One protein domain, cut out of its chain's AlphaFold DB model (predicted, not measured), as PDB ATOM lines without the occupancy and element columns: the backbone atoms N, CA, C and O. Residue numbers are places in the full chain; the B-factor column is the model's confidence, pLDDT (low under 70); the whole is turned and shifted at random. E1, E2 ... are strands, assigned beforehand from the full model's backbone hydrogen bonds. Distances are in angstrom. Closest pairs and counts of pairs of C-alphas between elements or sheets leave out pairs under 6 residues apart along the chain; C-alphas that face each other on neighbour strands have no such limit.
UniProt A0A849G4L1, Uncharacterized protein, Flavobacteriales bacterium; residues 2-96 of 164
ATOM      1  N   LYS A   2     188.437 227.930 224.107       91.56
ATOM      2  CA  LYS A   2     188.980 226.782 224.839       91.56
ATOM      3  C   LYS A   2     189.691 227.299 226.087       91.56
ATOM      4  O   LYS A   2     190.648 228.061 225.963       91.56
ATOM      5  N   LEU A   3     189.190 226.951 227.268       89.06
ATOM      6  CA  LEU A   3     189.809 227.292 228.557       89.06
ATOM      7  C   LEU A   3     190.780 226.209 229.035       89.06
ATOM      8  O   LEU A   3     191.674 226.489 229.829       89.06
ATOM      9  N   GLY A   4     190.613 224.985 228.545       90.12
ATOM     10  CA  GLY A   4     191.500 223.857 228.787       90.12
ATOM     11  C   GLY A   4     191.252 222.760 227.760       90.12
ATOM     12  O   GLY A   4     190.546 222.970 226.777       90.12
ATOM     13  N   GLU A   5     191.805 221.571 227.998       89.25
ATOM     14  CA  GLU A   5     191.655 220.433 227.076       89.25
ATOM     15  C   GLU A   5     190.214 219.914 226.993       89.25
ATOM     16  O   GLU A   5     189.798 219.400 225.963       89.25
ATOM     17  N   LYS A   6     189.452 220.072 228.079       93.75
ATOM     18  CA  LYS A   6     188.104 219.513 228.257       93.75
ATOM     19  C   LYS A   6     187.053 220.560 228.621       93.75
ATOM     20  O   LYS A   6     185.982 220.191 229.096       93.75
ATOM     21  N   LEU A   7     187.371 221.850 228.493       96.31
ATOM     22  CA  LEU A   7     186.490 222.936 228.924       96.31
ATOM     23  C   LEU A   7     186.494 224.088 227.925       96.31
ATOM     24  O   LEU A   7     187.537 224.685 227.642       96.31
ATOM     25  N   ASP A   8     185.296 224.451 227.496       97.00
ATOM     26  CA  ASP A   8     184.993 225.571 226.625       97.00
ATOM     27  C   ASP A   8     184.091 226.581 227.332       97.00
ATOM     28  O   ASP A   8     183.193 226.225 228.097       97.00
ATOM     29  N   LEU A   9     184.322 227.860 227.042       96.94
ATOM     30  CA  LEU A   9     183.508 228.972 227.519       96.94
ATOM     31  C   LEU A   9     183.099 229.885 226.366       96.94
ATOM     32  O   LEU A   9     183.918 230.240 225.513       96.94
ATOM     33  N   GLY A  10     181.837 230.294 226.361       96.50
ATOM     34  CA  GLY A  10     181.263 231.262 225.433       96.50
ATOM     35  C   GLY A  10     180.608 232.414 226.185       96.50
ATOM     36  O   GLY A  10     179.996 232.211 227.229       96.50
ATOM     37  N   VAL A  11     180.737 233.624 225.647       95.94
ATOM     38  CA  VAL A  11     180.002 234.807 226.110       95.94
ATOM     39  C   VAL A  11     179.379 235.464 224.891       95.94
ATOM     40  O   VAL A  11     180.036 235.577 223.854       95.94
ATOM     41  N   GLN A  12     178.134 235.906 225.020       95.88
ATOM     42  CA  GLN A  12     177.402 236.587 223.958       95.88
ATOM     43  C   GLN A  12     176.720 237.842 224.500       95.88
ATOM     44  O   GLN A  12     176.278 237.878 225.647       95.88
ATOM     45  N   LEU A  13     176.646 238.878 223.664       94.94
ATOM     46  CA  LEU A  13     175.860 240.082 223.907       94.94
ATOM     47  C   LEU A  13     174.823 240.216 222.796       94.94
ATOM     48  O   LEU A  13     175.171 240.127 221.619       94.94
ATOM     49  N   ASN A  14     173.573 240.465 223.171       93.00
ATOM     50  CA  ASN A  14     172.465 240.615 222.236       93.00
ATOM     51  C   ASN A  14     171.837 241.996 222.355       93.00
ATOM     52  O   ASN A  14     171.627 242.501 223.459       93.00
ATOM     53  N   TYR A  15     171.477 242.564 221.207       91.94
ATOM     54  CA  TYR A  15     170.633 243.747 221.104       91.94
ATOM     55  C   TYR A  15     169.277 243.342 220.534       91.94
ATOM     56  O   TYR A  15     169.174 242.945 219.373       91.94
ATOM     57  N   HIS A  16     168.239 243.445 221.359       88.88
ATOM     58  CA  HIS A  16     166.866 243.136 220.974       88.88
ATOM     59  C   HIS A  16     166.166 244.417 220.547       88.88
ATOM     60  O   HIS A  16     166.275 245.441 221.221       88.88
ATOM     61  N   SER A  17     165.417 244.362 219.447       88.50
ATOM     62  CA  SER A  17     164.587 245.469 218.975       88.50
ATOM     63  C   SER A  17     163.215 244.939 218.589       88.50
ATOM     64  O   SER A  17     163.090 244.139 217.662       88.50
ATOM     65  N   THR A  18     162.189 245.381 219.313       85.50
ATOM     66  CA  THR A  18     160.798 244.989 219.074       85.50
ATOM     67  C   THR A  18     160.002 246.209 218.643       85.50
ATOM     68  O   THR A  18     160.044 247.258 219.292       85.50
ATOM     69  N   ARG A  19     159.258 246.080 217.541       84.06
ATOM     70  CA  ARG A  19     158.376 247.130 217.025       84.06
ATOM     71  C   ARG A  19     156.991 246.562 216.760       84.06
ATOM     72  O   ARG A  19     156.814 245.768 215.842       84.06
ATOM     73  N   ILE A  20     156.009 247.029 217.524       82.00
ATOM     74  CA  ILE A  20     154.603 246.652 217.363       82.00
ATOM     75  C   ILE A  20     153.834 247.901 216.928       82.00
ATOM     76  O   ILE A  20     153.812 248.912 217.624       82.00
ATOM     77  N   LEU A  21     153.206 247.847 215.750       74.50
ATOM     78  CA  LEU A  21     152.586 249.001 215.071       74.50
ATOM     79  C   LEU A  21     151.230 249.440 215.664       74.50
ATOM     80  O   LEU A  21     150.478 250.161 215.015       74.50
ATOM     81  N   ARG A  22     150.900 249.020 216.889       68.88
ATOM     82  CA  ARG A  22     149.656 249.383 217.580       68.88
ATOM     83  C   ARG A  22     149.950 250.517 218.568       68.88
ATOM     84  O   ARG A  22     150.952 250.447 219.275       68.88
ATOM     85  N   ASN A  23     149.087 251.539 218.594       58.47
ATOM     86  CA  ASN A  23     149.328 252.879 219.167       58.47
ATOM     87  C   ASN A  23     149.913 252.945 220.595       58.47
ATOM     88  O   ASN A  23     150.474 253.977 220.948       58.47
ATOM     89  N   GLU A  24     149.817 251.885 221.398       63.69
ATOM     90  CA  GLU A  24     150.254 251.874 222.802       63.69
ATOM     91  C   GLU A  24     151.595 251.149 223.047       63.69
ATOM     92  O   GLU A  24     152.230 251.374 224.073       63.69
ATOM     93  N   TYR A  25     152.086 250.339 222.097       64.56
ATOM     94  CA  TYR A  25     153.280 249.494 222.300       64.56
ATOM     95  C   TYR A  25     154.584 250.130 221.779       64.56
ATOM     96  O   TYR A  25     155.630 250.050 222.425       64.56
ATOM     97  N   GLY A  26     154.535 250.821 220.633       73.00
ATOM     98  CA  GLY A  26     155.680 251.550 220.074       73.00
ATOM     99  C   GLY A  26     156.894 250.672 219.719       73.00
ATOM    100  O   GLY A  26     156.762 249.503 219.351       73.00
ATOM    101  N   SER A  27     158.093 251.265 219.771       76.00
ATOM    102  CA  SER A  27     159.374 250.560 219.628       76.00
ATOM    103  C   SER A  27     160.106 250.491 220.965       76.00
ATOM    104  O   SER A  27     160.142 251.482 221.706       76.00
ATOM    105  N   ARG A  28     160.720 249.346 221.259       81.12
ATOM    106  CA  ARG A  28     161.553 249.125 222.445       81.12
ATOM    107  C   ARG A  28     162.829 248.404 222.053       81.12
ATOM    108  O   ARG A  28     162.822 247.568 221.151       81.12
ATOM    109  N   SER A  29     163.908 248.735 222.749       83.81
ATOM    110  CA  SER A  29     165.192 248.072 222.585       83.81
ATOM    111  C   SER A  29     165.810 247.749 223.929       83.81
ATOM    112  O   SER A  29     165.714 248.555 224.854       83.81
ATOM    113  N   SER A  30     166.487 246.615 224.011       86.44
ATOM    114  CA  SER A  30     167.108 246.133 225.241       86.44
ATOM    115  C   SER A  30     168.385 245.360 224.934       86.44
ATOM    116  O   SER A  30     168.603 244.883 223.819       86.44
ATOM    117  N   LEU A  31     169.252 245.268 225.939       89.75
ATOM    118  CA  LEU A  31     170.504 244.525 225.869       89.75
ATOM    119  C   LEU A  31     170.446 243.339 226.826       89.75
ATOM    120  O   LEU A  31     170.028 243.485 227.978       89.75
ATOM    121  N   THR A  32     170.894 242.177 226.361       93.38
ATOM    122  CA  THR A  32     171.093 241.004 227.217       93.38
ATOM    123  C   THR A  32     172.483 240.425 227.021       93.38
ATOM    124  O   THR A  32     173.134 240.650 226.001       93.38
ATOM    125  N   ALA A  33     172.937 239.687 228.027       94.19
ATOM    126  CA  ALA A  33     174.170 238.922 227.980       94.19
ATOM    127  C   ALA A  33     173.871 237.436 228.177       94.19
ATOM    128  O   ALA A  33     172.867 237.078 228.797       94.19
ATOM    129  N   GLU A  34     174.759 236.587 227.683       96.25
ATOM    130  CA  GLU A  34     174.692 235.143 227.873       96.25
ATOM    131  C   GLU A  34     176.063 234.577 228.222       96.25
ATOM    132  O   GLU A  34     177.097 235.094 227.786       96.25
ATOM    133  N   LEU A  35     176.046 233.483 228.978       97.00
ATOM    134  CA  LEU A  35     177.212 232.688 229.326       97.00
ATOM    135  C   LEU A  35     176.945 231.225 228.967       97.00
ATOM    136  O   LEU A  35     175.936 230.659 229.380       97.00
ATOM    137  N   GLY A  36     177.875 230.609 228.247       97.38
ATOM    138  CA  GLY A  36     177.887 229.177 227.962       97.38
ATOM    139  C   GLY A  36     179.153 228.523 228.502       97.38
ATOM    140  O   GLY A  36     180.245 229.076 228.374       97.38
ATOM    141  N   LEU A  37     179.009 227.339 229.085       97.56
ATOM    142  CA  LEU A  37     180.097 226.465 229.510       97.56
ATOM    143  C   LEU A  37     179.855 225.079 228.923       97.56
ATOM    144  O   LEU A  37     178.744 224.566 229.010       97.56
ATOM    145  N   MET A  38     180.879 224.457 228.361       98.06
ATOM    146  CA  MET A  38     180.790 223.099 227.827       98.06
ATOM    147  C   MET A  38     182.008 222.305 228.271       98.06
ATOM    148  O   MET A  38     183.134 222.779 228.151       98.06
ATOM    149  N   SER A  39     181.785 221.115 228.821       97.56
ATOM    150  CA  SER A  39     182.837 220.224 229.281       97.56
ATOM    151  C   SER A  39     182.745 218.853 228.627       97.56
ATOM    152  O   SER A  39     181.724 218.174 228.721       97.56
ATOM    153  N   HIS A  40     183.848 218.438 228.010       96.94
ATOM    154  CA  HIS A  40     184.031 217.116 227.419       96.94
ATOM    155  C   HIS A  40     184.596 216.177 228.486       96.94
ATOM    156  O   HIS A  40     185.806 216.122 228.720       96.94
ATOM    157  N   LEU A  41     183.713 215.499 229.218       95.31
ATOM    158  CA  LEU A  41     184.102 214.664 230.356       95.31
ATOM    159  C   LEU A  41     184.833 213.402 229.869       95.31
ATOM    160  O   LEU A  41     185.908 213.069 230.388       95.31
ATOM    161  N   THR A  42     184.300 212.774 228.821       96.25
ATOM    162  CA  THR A  42     184.936 211.703 228.035       96.25
ATOM    163  C   THR A  42     184.870 212.044 226.544       96.25
ATOM    164  O   THR A  42     184.364 213.109 226.189       96.25
ATOM    165  N   ASP A  43     185.381 211.164 225.682       94.75
ATOM    166  CA  ASP A  43     185.303 211.350 224.226       94.75
ATOM    167  C   ASP A  43     183.853 211.228 223.715       94.75
ATOM    168  O   ASP A  43     183.505 211.798 222.688       94.75
ATOM    169  N   GLU A  44     182.993 210.539 224.471       97.44
ATOM    170  CA  GLU A  44     181.592 210.266 224.144       97.44
ATOM    171  C   GLU A  44     180.597 211.099 224.961       97.44
ATOM    172  O   GLU A  44     179.433 211.207 224.583       97.44
ATOM    173  N   PHE A  45     181.006 211.644 226.113       97.94
ATOM    174  CA  PHE A  45     180.109 212.346 227.029       97.94
ATOM    175  C   PHE A  45     180.474 213.820 227.186       97.94
ATOM    176  O   PHE A  45     181.527 214.171 227.729       97.94
ATOM    177  N   THR A  46     179.541 214.683 226.786       98.44
ATOM    178  CA  THR A  46     179.651 216.136 226.937       98.44
ATOM    179  C   THR A  46     178.548 216.656 227.848       98.44
ATOM    180  O   THR A  46     177.386 216.276 227.722       98.44
ATOM    181  N   LEU A  47     178.913 217.554 228.759       98.38
ATOM    182  CA  LEU A  47     177.997 218.276 229.635       98.38
ATOM    183  C   LEU A  47     178.085 219.770 229.323       98.38
ATOM    184  O   LEU A  47     179.182 220.317 229.233       98.38
ATOM    185  N   ALA A  48     176.952 220.446 229.189       98.12
ATOM    186  CA  ALA A  48     176.893 221.865 228.872       98.12
ATOM    187  C   ALA A  48     175.951 222.606 229.820       98.12
ATOM    188  O   ALA A  48     174.897 222.104 230.200       98.12
ATOM    189  N   PHE A  49     176.328 223.825 230.177       98.12
ATOM    190  CA  PHE A  49     175.514 224.758 230.935       98.12
ATOM    191  C   PHE A  49     175.373 226.060 230.154       98.12
ATOM    192  O   PHE A  49     176.349 226.573 229.602       98.12
ATOM    193  N   HIS A  50     174.173 226.621 230.142       97.94
ATOM    194  CA  HIS A  50     173.883 227.899 229.508       97.94
ATOM    195  C   HIS A  50     173.039 228.770 230.435       97.94
ATOM    196  O   HIS A  50     172.091 228.297 231.065       97.94
ATOM    197  N   LEU A  51     173.414 230.042 230.527       97.06
ATOM    198  CA  LEU A  51     172.719 231.072 231.283       97.06
ATOM    199  C   LEU A  51     172.417 232.246 230.356       97.06
ATOM    200  O   LEU A  51     173.325 232.949 229.907       97.06
ATOM    201  N   PHE A  52     171.134 232.477 230.120       95.94
ATOM    202  CA  PHE A  52     170.615 233.559 229.299       95.94
ATOM    203  C   PHE A  52     170.077 234.693 230.170       95.94
ATOM    204  O   PHE A  52     169.301 234.454 231.098       95.94
ATOM    205  N   ASN A  53     170.446 235.930 229.834       93.75
ATOM    206  CA  ASN A  53     169.949 237.161 230.452       93.75
ATOM    207  C   ASN A  53     169.984 237.152 231.999       93.75
ATOM    208  O   ASN A  53     168.949 237.304 232.654       93.75
ATOM    209  N   PRO A  54     171.171 237.019 232.620       87.38
ATOM    210  CA  PRO A  54     171.297 237.044 234.078       87.38
ATOM    211  C   PRO A  54     170.937 238.405 234.696       87.38
ATOM    212  O   PRO A  54     170.663 238.483 235.888       87.38
ATOM    213  N   SER A  55     170.934 239.481 233.902       84.00
ATOM    214  CA  SER A  55     170.606 240.840 234.341       84.00
ATOM    215  C   SER A  55     169.110 241.095 234.537       84.00
ATOM    216  O   SER A  55     168.763 242.200 234.948       84.00
ATOM    217  N   GLN A  56     168.234 240.123 234.235       80.44
ATOM    218  CA  GLN A  56     166.770 240.282 234.269       80.44
ATOM    219  C   GLN A  56     166.312 241.568 233.563       80.44
ATOM    220  O   GLN A  56     165.501 242.336 234.086       80.44
ATOM    221  N   THR A  57     166.883 241.844 232.386       78.19
ATOM    222  CA  THR A  57     166.640 243.107 231.685       78.19
ATOM    223  C   THR A  57     165.145 243.288 231.403       78.19
ATOM    224  O   THR A  57     164.519 242.439 230.764       78.19
ATOM    225  N   GLN A  58     164.581 244.412 231.848       75.62
ATOM    226  CA  GLN A  58     163.192 244.782 231.573       75.62
ATOM    227  C   GLN A  58     163.023 245.221 230.113       75.62
ATOM    228  O   GLN A  58     163.812 246.012 229.588       75.62
ATOM    229  N   LEU A  59     161.974 244.721 229.465       67.00
ATOM    230  CA  LEU A  59     161.548 245.124 228.125       67.00
ATOM    231  C   LEU A  59     160.669 246.387 228.171       67.00
ATOM    232  O   LEU A  59     160.719 247.212 227.255       67.00
ATOM    233  N   SER A  60     159.902 246.574 229.252       60.66
ATOM    234  CA  SER A  60     159.027 247.734 229.454       60.66
ATOM    235  C   SER A  60     158.904 248.118 230.932       60.66
ATOM    236  O   SER A  60     158.624 247.278 231.779       60.66
ATOM    237  N   ALA A  61     159.028 249.417 231.233       55.47
ATOM    238  CA  ALA A  61     158.814 249.967 232.576       55.47
ATOM    239  C   ALA A  61     157.327 250.083 232.970       55.47
ATOM    240  O   ALA A  61     157.024 250.338 234.131       55.47
ATOM    241  N   PHE A  62     156.402 249.942 232.011       53.19
ATOM    242  CA  PHE A  62     154.965 250.141 232.238       53.19
ATOM    243  C   PHE A  62     154.222 248.874 232.697       53.19
ATOM    244  O   PHE A  62     153.130 249.001 233.235       53.19
ATOM    245  N   GLU A  63     154.809 247.684 232.528       57.75
ATOM    246  CA  GLU A  63     154.151 246.387 232.807       57.75
ATOM    247  C   GLU A  63     155.061 245.395 233.575       57.75
ATOM    248  O   GLU A  63     154.700 244.235 233.728       57.75
ATOM    249  N   ASP A  64     156.253 245.816 234.034       63.62
ATOM    250  CA  ASP A  64     157.317 244.934 234.586       63.62
ATOM    251  C   ASP A  64     157.591 243.690 233.711       63.62
ATOM    252  O   ASP A  64     157.949 242.616 234.190       63.62
ATOM    253  N   GLU A  65     157.420 243.839 232.394       71.00
ATOM    254  CA  GLU A  65     157.688 242.783 231.426       71.00
ATOM    255  C   GLU A  65     159.204 242.600 231.314       71.00
ATOM    256  O   GLU A  65     159.929 243.506 230.882       71.00
ATOM    257  N   LYS A  66     159.694 241.432 231.725       81.88
ATOM    258  CA  LYS A  66     161.116 241.081 231.713       81.88
ATOM    259  C   LYS A  66     161.424 240.154 230.556       81.88
ATOM    260  O   LYS A  66     160.636 239.278 230.211       81.88
ATOM    261  N   ILE A  67     162.612 240.316 229.984       84.06
ATOM    262  CA  ILE A  67     163.167 239.262 229.143       84.06
ATOM    263  C   ILE A  67     163.453 238.056 230.055       84.06
ATOM    264  O   ILE A  67     164.076 238.260 231.102       84.06
ATOM    265  N   PRO A  68     163.047 236.828 229.679       88.12
ATOM    266  CA  PRO A  68     163.254 235.639 230.499       88.12
ATOM    267  C   PRO A  68     164.705 235.471 230.942       88.12
ATOM    268  O   PRO A  68     165.627 235.776 230.180       88.12
ATOM    269  N   THR A  69     164.911 234.948 232.149       93.25
ATOM    270  CA  THR A  69     166.225 234.478 232.603       93.25
ATOM    271  C   THR A  69     166.207 232.961 232.578       93.25
ATOM    272  O   THR A  69     165.520 232.330 233.380       93.25
ATOM    273  N   ILE A  70     166.963 232.378 231.653       95.94
ATOM    274  CA  ILE A  70     166.936 230.937 231.395       95.94
ATOM    275  C   ILE A  70     168.245 230.316 231.863       95.94
ATOM    276  O   ILE A  70     169.327 230.797 231.532       95.94
ATOM    277  N   MET A  71     168.133 229.226 232.611       97.12
ATOM    278  CA  MET A  71     169.228 228.327 232.950       97.12
ATOM    279  C   MET A  71     168.971 226.981 232.287       97.12
ATOM    280  O   MET A  71     167.926 226.373 232.519       97.12
ATOM    281  N   ALA A  72     169.917 226.494 231.495       97.81
ATOM    282  CA  ALA A  72     169.843 225.180 230.875       97.81
ATOM    283  C   ALA A  72     171.066 224.346 231.251       97.81
ATOM    284  O   ALA A  72     172.201 224.818 231.189       97.81
ATOM    285  N   LEU A  73     170.821 223.098 231.642       98.44
ATOM    286  CA  LEU A  73     171.837 222.071 231.826       98.44
ATOM    287  C   LEU A  73     171.549 220.948 230.832       98.44
ATOM    288  O   LEU A  73     170.540 220.251 230.947       98.44
ATOM    289  N   GLY A  74     172.429 220.801 229.851       98.25
ATOM    290  CA  GLY A  74     172.342 219.808 228.793       98.25
ATOM    291  C   GLY A  74     173.448 218.769 228.897       98.25
ATOM    292  O   GLY A  74     174.533 219.044 229.403       98.25
ATOM    293  N   GLY A  75     173.182 217.574 228.390       98.38
ATOM    294  CA  GLY A  75     174.182 216.530 228.225       98.38
ATOM    295  C   GLY A  75     173.958 215.750 226.938       98.38
ATOM    296  O   GLY A  75     172.812 215.490 226.562       98.38
ATOM    297  N   SER A  76     175.049 215.361 226.285       98.56
ATOM    298  CA  SER A  76     175.045 214.467 225.129       98.56
ATOM    299  C   SER A  76     175.912 213.247 225.400       98.56
ATOM    300  O   SER A  76     176.982 213.368 225.996       98.56
ATOM    301  N   TYR A  77     175.442 212.080 224.966       98.44
ATOM    302  CA  TYR A  77     176.177 210.825 225.026       98.44
ATOM    303  C   TYR A  77     176.168 210.138 223.661       98.44
ATOM    304  O   TYR A  77     175.103 209.781 223.142       98.44
ATOM    305  N   ASP A  78     177.352 209.932 223.102       98.19
ATOM    306  CA  ASP A  78     177.567 209.211 221.853       98.19
ATOM    307  C   ASP A  78     177.705 207.713 222.145       98.19
ATOM    308  O   ASP A  78     178.752 207.214 222.545       98.19
ATOM    309  N   PHE A  79     176.628 206.955 221.942       96.94
ATOM    310  CA  PHE A  79     176.659 205.496 222.110       96.94
ATOM    311  C   PHE A  79     177.519 204.805 221.044       96.94
ATOM    312  O   PHE A  79     177.977 203.680 221.239       96.94
ATOM    313  N   SER A  80     177.659 205.441 219.882       96.31
ATOM    314  CA  SER A  80     178.523 205.035 218.773       96.31
ATOM    315  C   SER A  80     178.617 206.183 217.769       96.31
ATOM    316  O   SER A  80     177.808 207.108 217.823       96.31
ATOM    317  N   ASP A  81     179.449 206.037 216.738       94.12
ATOM    318  CA  ASP A  81     179.519 206.978 215.608       94.12
ATOM    319  C   ASP A  81     178.171 207.219 214.900       94.12
ATOM    320  O   ASP A  81     178.029 208.180 214.138       94.12
ATOM    321  N   LYS A  82     177.182 206.336 215.119       96.75
ATOM    322  CA  LYS A  82     175.847 206.403 214.518       96.75
ATOM    323  C   LYS A  82     174.750 206.899 215.446       96.75
ATOM    324  O   LYS A  82     173.683 207.219 214.929       96.75
ATOM    325  N   VAL A  83     174.934 206.878 216.764       98.00
ATOM    326  CA  VAL A  83     173.828 207.094 217.709       98.00
ATOM    327  C   VAL A  83     174.251 208.045 218.807       98.00
ATOM    328  O   VAL A  83     175.107 207.700 219.620       98.00
ATOM    329  N   THR A  84     173.562 209.177 218.879       98.50
ATOM    330  CA  THR A  84     173.767 210.189 219.912       98.50
ATOM    331  C   THR A  84     172.463 210.407 220.658       98.50
ATOM    332  O   THR A  84     171.415 210.626 220.050       98.50
ATOM    333  N   LEU A  85     172.516 210.356 221.983       98.50
ATOM    334  CA  LEU A  85     171.409 210.742 222.851       98.50
ATOM    335  C   LEU A  85     171.711 212.103 223.459       98.50
ATOM    336  O   LEU A  85     172.812 212.342 223.948       98.50
ATOM    337  N   VAL A  86     170.713 212.974 223.471       98.50
ATOM    338  CA  VAL A  86     170.787 214.294 224.090       98.50
ATOM    339  C   VAL A  86     169.677 214.449 225.112       98.50
ATOM    340  O   VAL A  86     168.558 213.964 224.933       98.50
ATOM    341  N   SER A  87     169.979 215.142 226.197       98.25
ATOM    342  CA  SER A  87     168.995 215.525 227.201       98.25
ATOM    343  C   SER A  87     169.282 216.925 227.708       98.25
ATOM    344  O   SER A  87     170.433 217.355 227.740       98.25
ATOM    345  N   GLU A  88     168.237 217.642 228.094       98.31
ATOM    346  CA  GLU A  88     168.339 218.990 228.634       98.31
ATOM    347  C   GLU A  88     167.298 219.184 229.732       98.31
ATOM    348  O   GLU A  88     166.131 218.825 229.572       98.31
ATOM    349  N   ALA A  89     167.730 219.780 230.838       98.06
ATOM    350  CA  ALA A  89     166.863 220.376 231.835       98.06
ATOM    351  C   ALA A  89     166.991 221.896 231.740       98.06
ATOM    352  O   ALA A  89     168.054 222.459 232.003       98.06
ATOM    353  N   MET A  90     165.902 222.556 231.369       97.25
ATOM    354  CA  MET A  90     165.824 223.998 231.202       97.25
ATOM    355  C   MET A  90     164.853 224.593 232.218       97.25
ATOM    356  O   MET A  90     163.770 224.064 232.460       97.25
ATOM    357  N   LYS A  91     165.247 225.698 232.836       96.06
ATOM    358  CA  LYS A  91     164.455 226.447 233.801       96.06
ATOM    359  C   LYS A  91     164.476 227.913 233.415       96.06
ATOM    360  O   LYS A  91     165.522 228.553 233.478       96.06
ATOM    361  N   ASP A  92     163.311 228.440 233.084       93.12
ATOM    362  CA  ASP A  92     163.053 229.867 233.220       93.12
ATOM    363  C   ASP A  92     162.684 230.143 234.685       93.12
ATOM    364  O   ASP A  92     161.964 229.357 235.313       93.12
ATOM    365  N   ILE A  93     163.228 231.215 235.258       89.81
ATOM    366  CA  ILE A  93     163.026 231.579 236.666       89.81
ATOM    367  C   ILE A  93     161.542 231.703 237.034       89.81
ATOM    368  O   ILE A  93     161.176 231.356 238.160       89.81
ATOM    369  N   ASP A  94     160.699 232.093 236.076       87.25
ATOM    370  CA  ASP A  94     159.282 232.385 236.294       87.25
ATOM    371  C   ASP A  94     158.341 231.225 235.912       87.25
ATOM    372  O   ASP A  94     157.141 231.283 236.188       87.25
ATOM    373  N   THR A  95     158.848 230.141 235.309       88.19
ATOM    374  CA  THR A  95     158.010 229.029 234.814       88.19
ATOM    375  C   THR A  95     158.454 227.661 235.333       88.19
ATOM    376  O   THR A  95     159.373 227.542 236.145       88.19
ATOM    377  N   GLN A  96     157.749 226.589 234.960       91.50
ATOM    378  CA  GLN A  96     158.112 225.228 235.367       91.50
ATOM    379  C   GLN A  96     159.369 224.741 234.636       91.50
ATOM    380  O   GLN A  96     159.701 225.207 233.552       91.50
TER     381      GLN A  96
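What this domain is: This is residues 2 to 96 of the 164 residues of an uncharacterized protein of Flavobacteriales bacterium (UniProt A0A849G4L1). One long, twisted sheet of antiparallel strands, in order E1, E2, E3, E5, E6, has its hairpin of E1 and E2 reaching past E3 at one end, where the short E4 comes near E2. The printed part has 95 residues, with six named strands, E1 to E6 along the chain, and is all strand. It is loose, with a radius of gyration of the C-alphas of 17.8 A, and a rod of 56 by 27 by 22 A.

How they stand to each other: E1, residues 7 to 20, and E2, residues 26 to 40, form a hairpin; N 10 and O 36 are within hydrogen-bond range at 2.8 A. E3, residues 45 to 52, completes a meander, each strand the antiparallel neighbour of the one before; N 37 and O 49 are 2.8 A apart. E4, residues 58 to 60, pairs with no named strand; its closest C-alpha pair with E2 is Ser 30 and Leu 59, 6.3 A. E5, residues 70 to 80, neighbours E3, with N 48 and O 74 2.8 A apart. E6, residues 83 to 92, forms a hairpin with E5, with N 73 and O 89 2.9 A apart.

Where its parts are: E1 begins at C-alpha 7 (186.490, 222.936, 228.924) and spans 41.4 A; E2 spans 45.2 A, E5 31.1 A. E6 ends at C-alpha 92 (163.053, 229.867, 233.220).

The domain as a whole: The C-alphas farthest apart, of Asn 23 and Ser 80, are 56.0 A apart. The printed part has no cut and no long link. Residues 22 to 25 and 59 to 64 have pLDDT under 70.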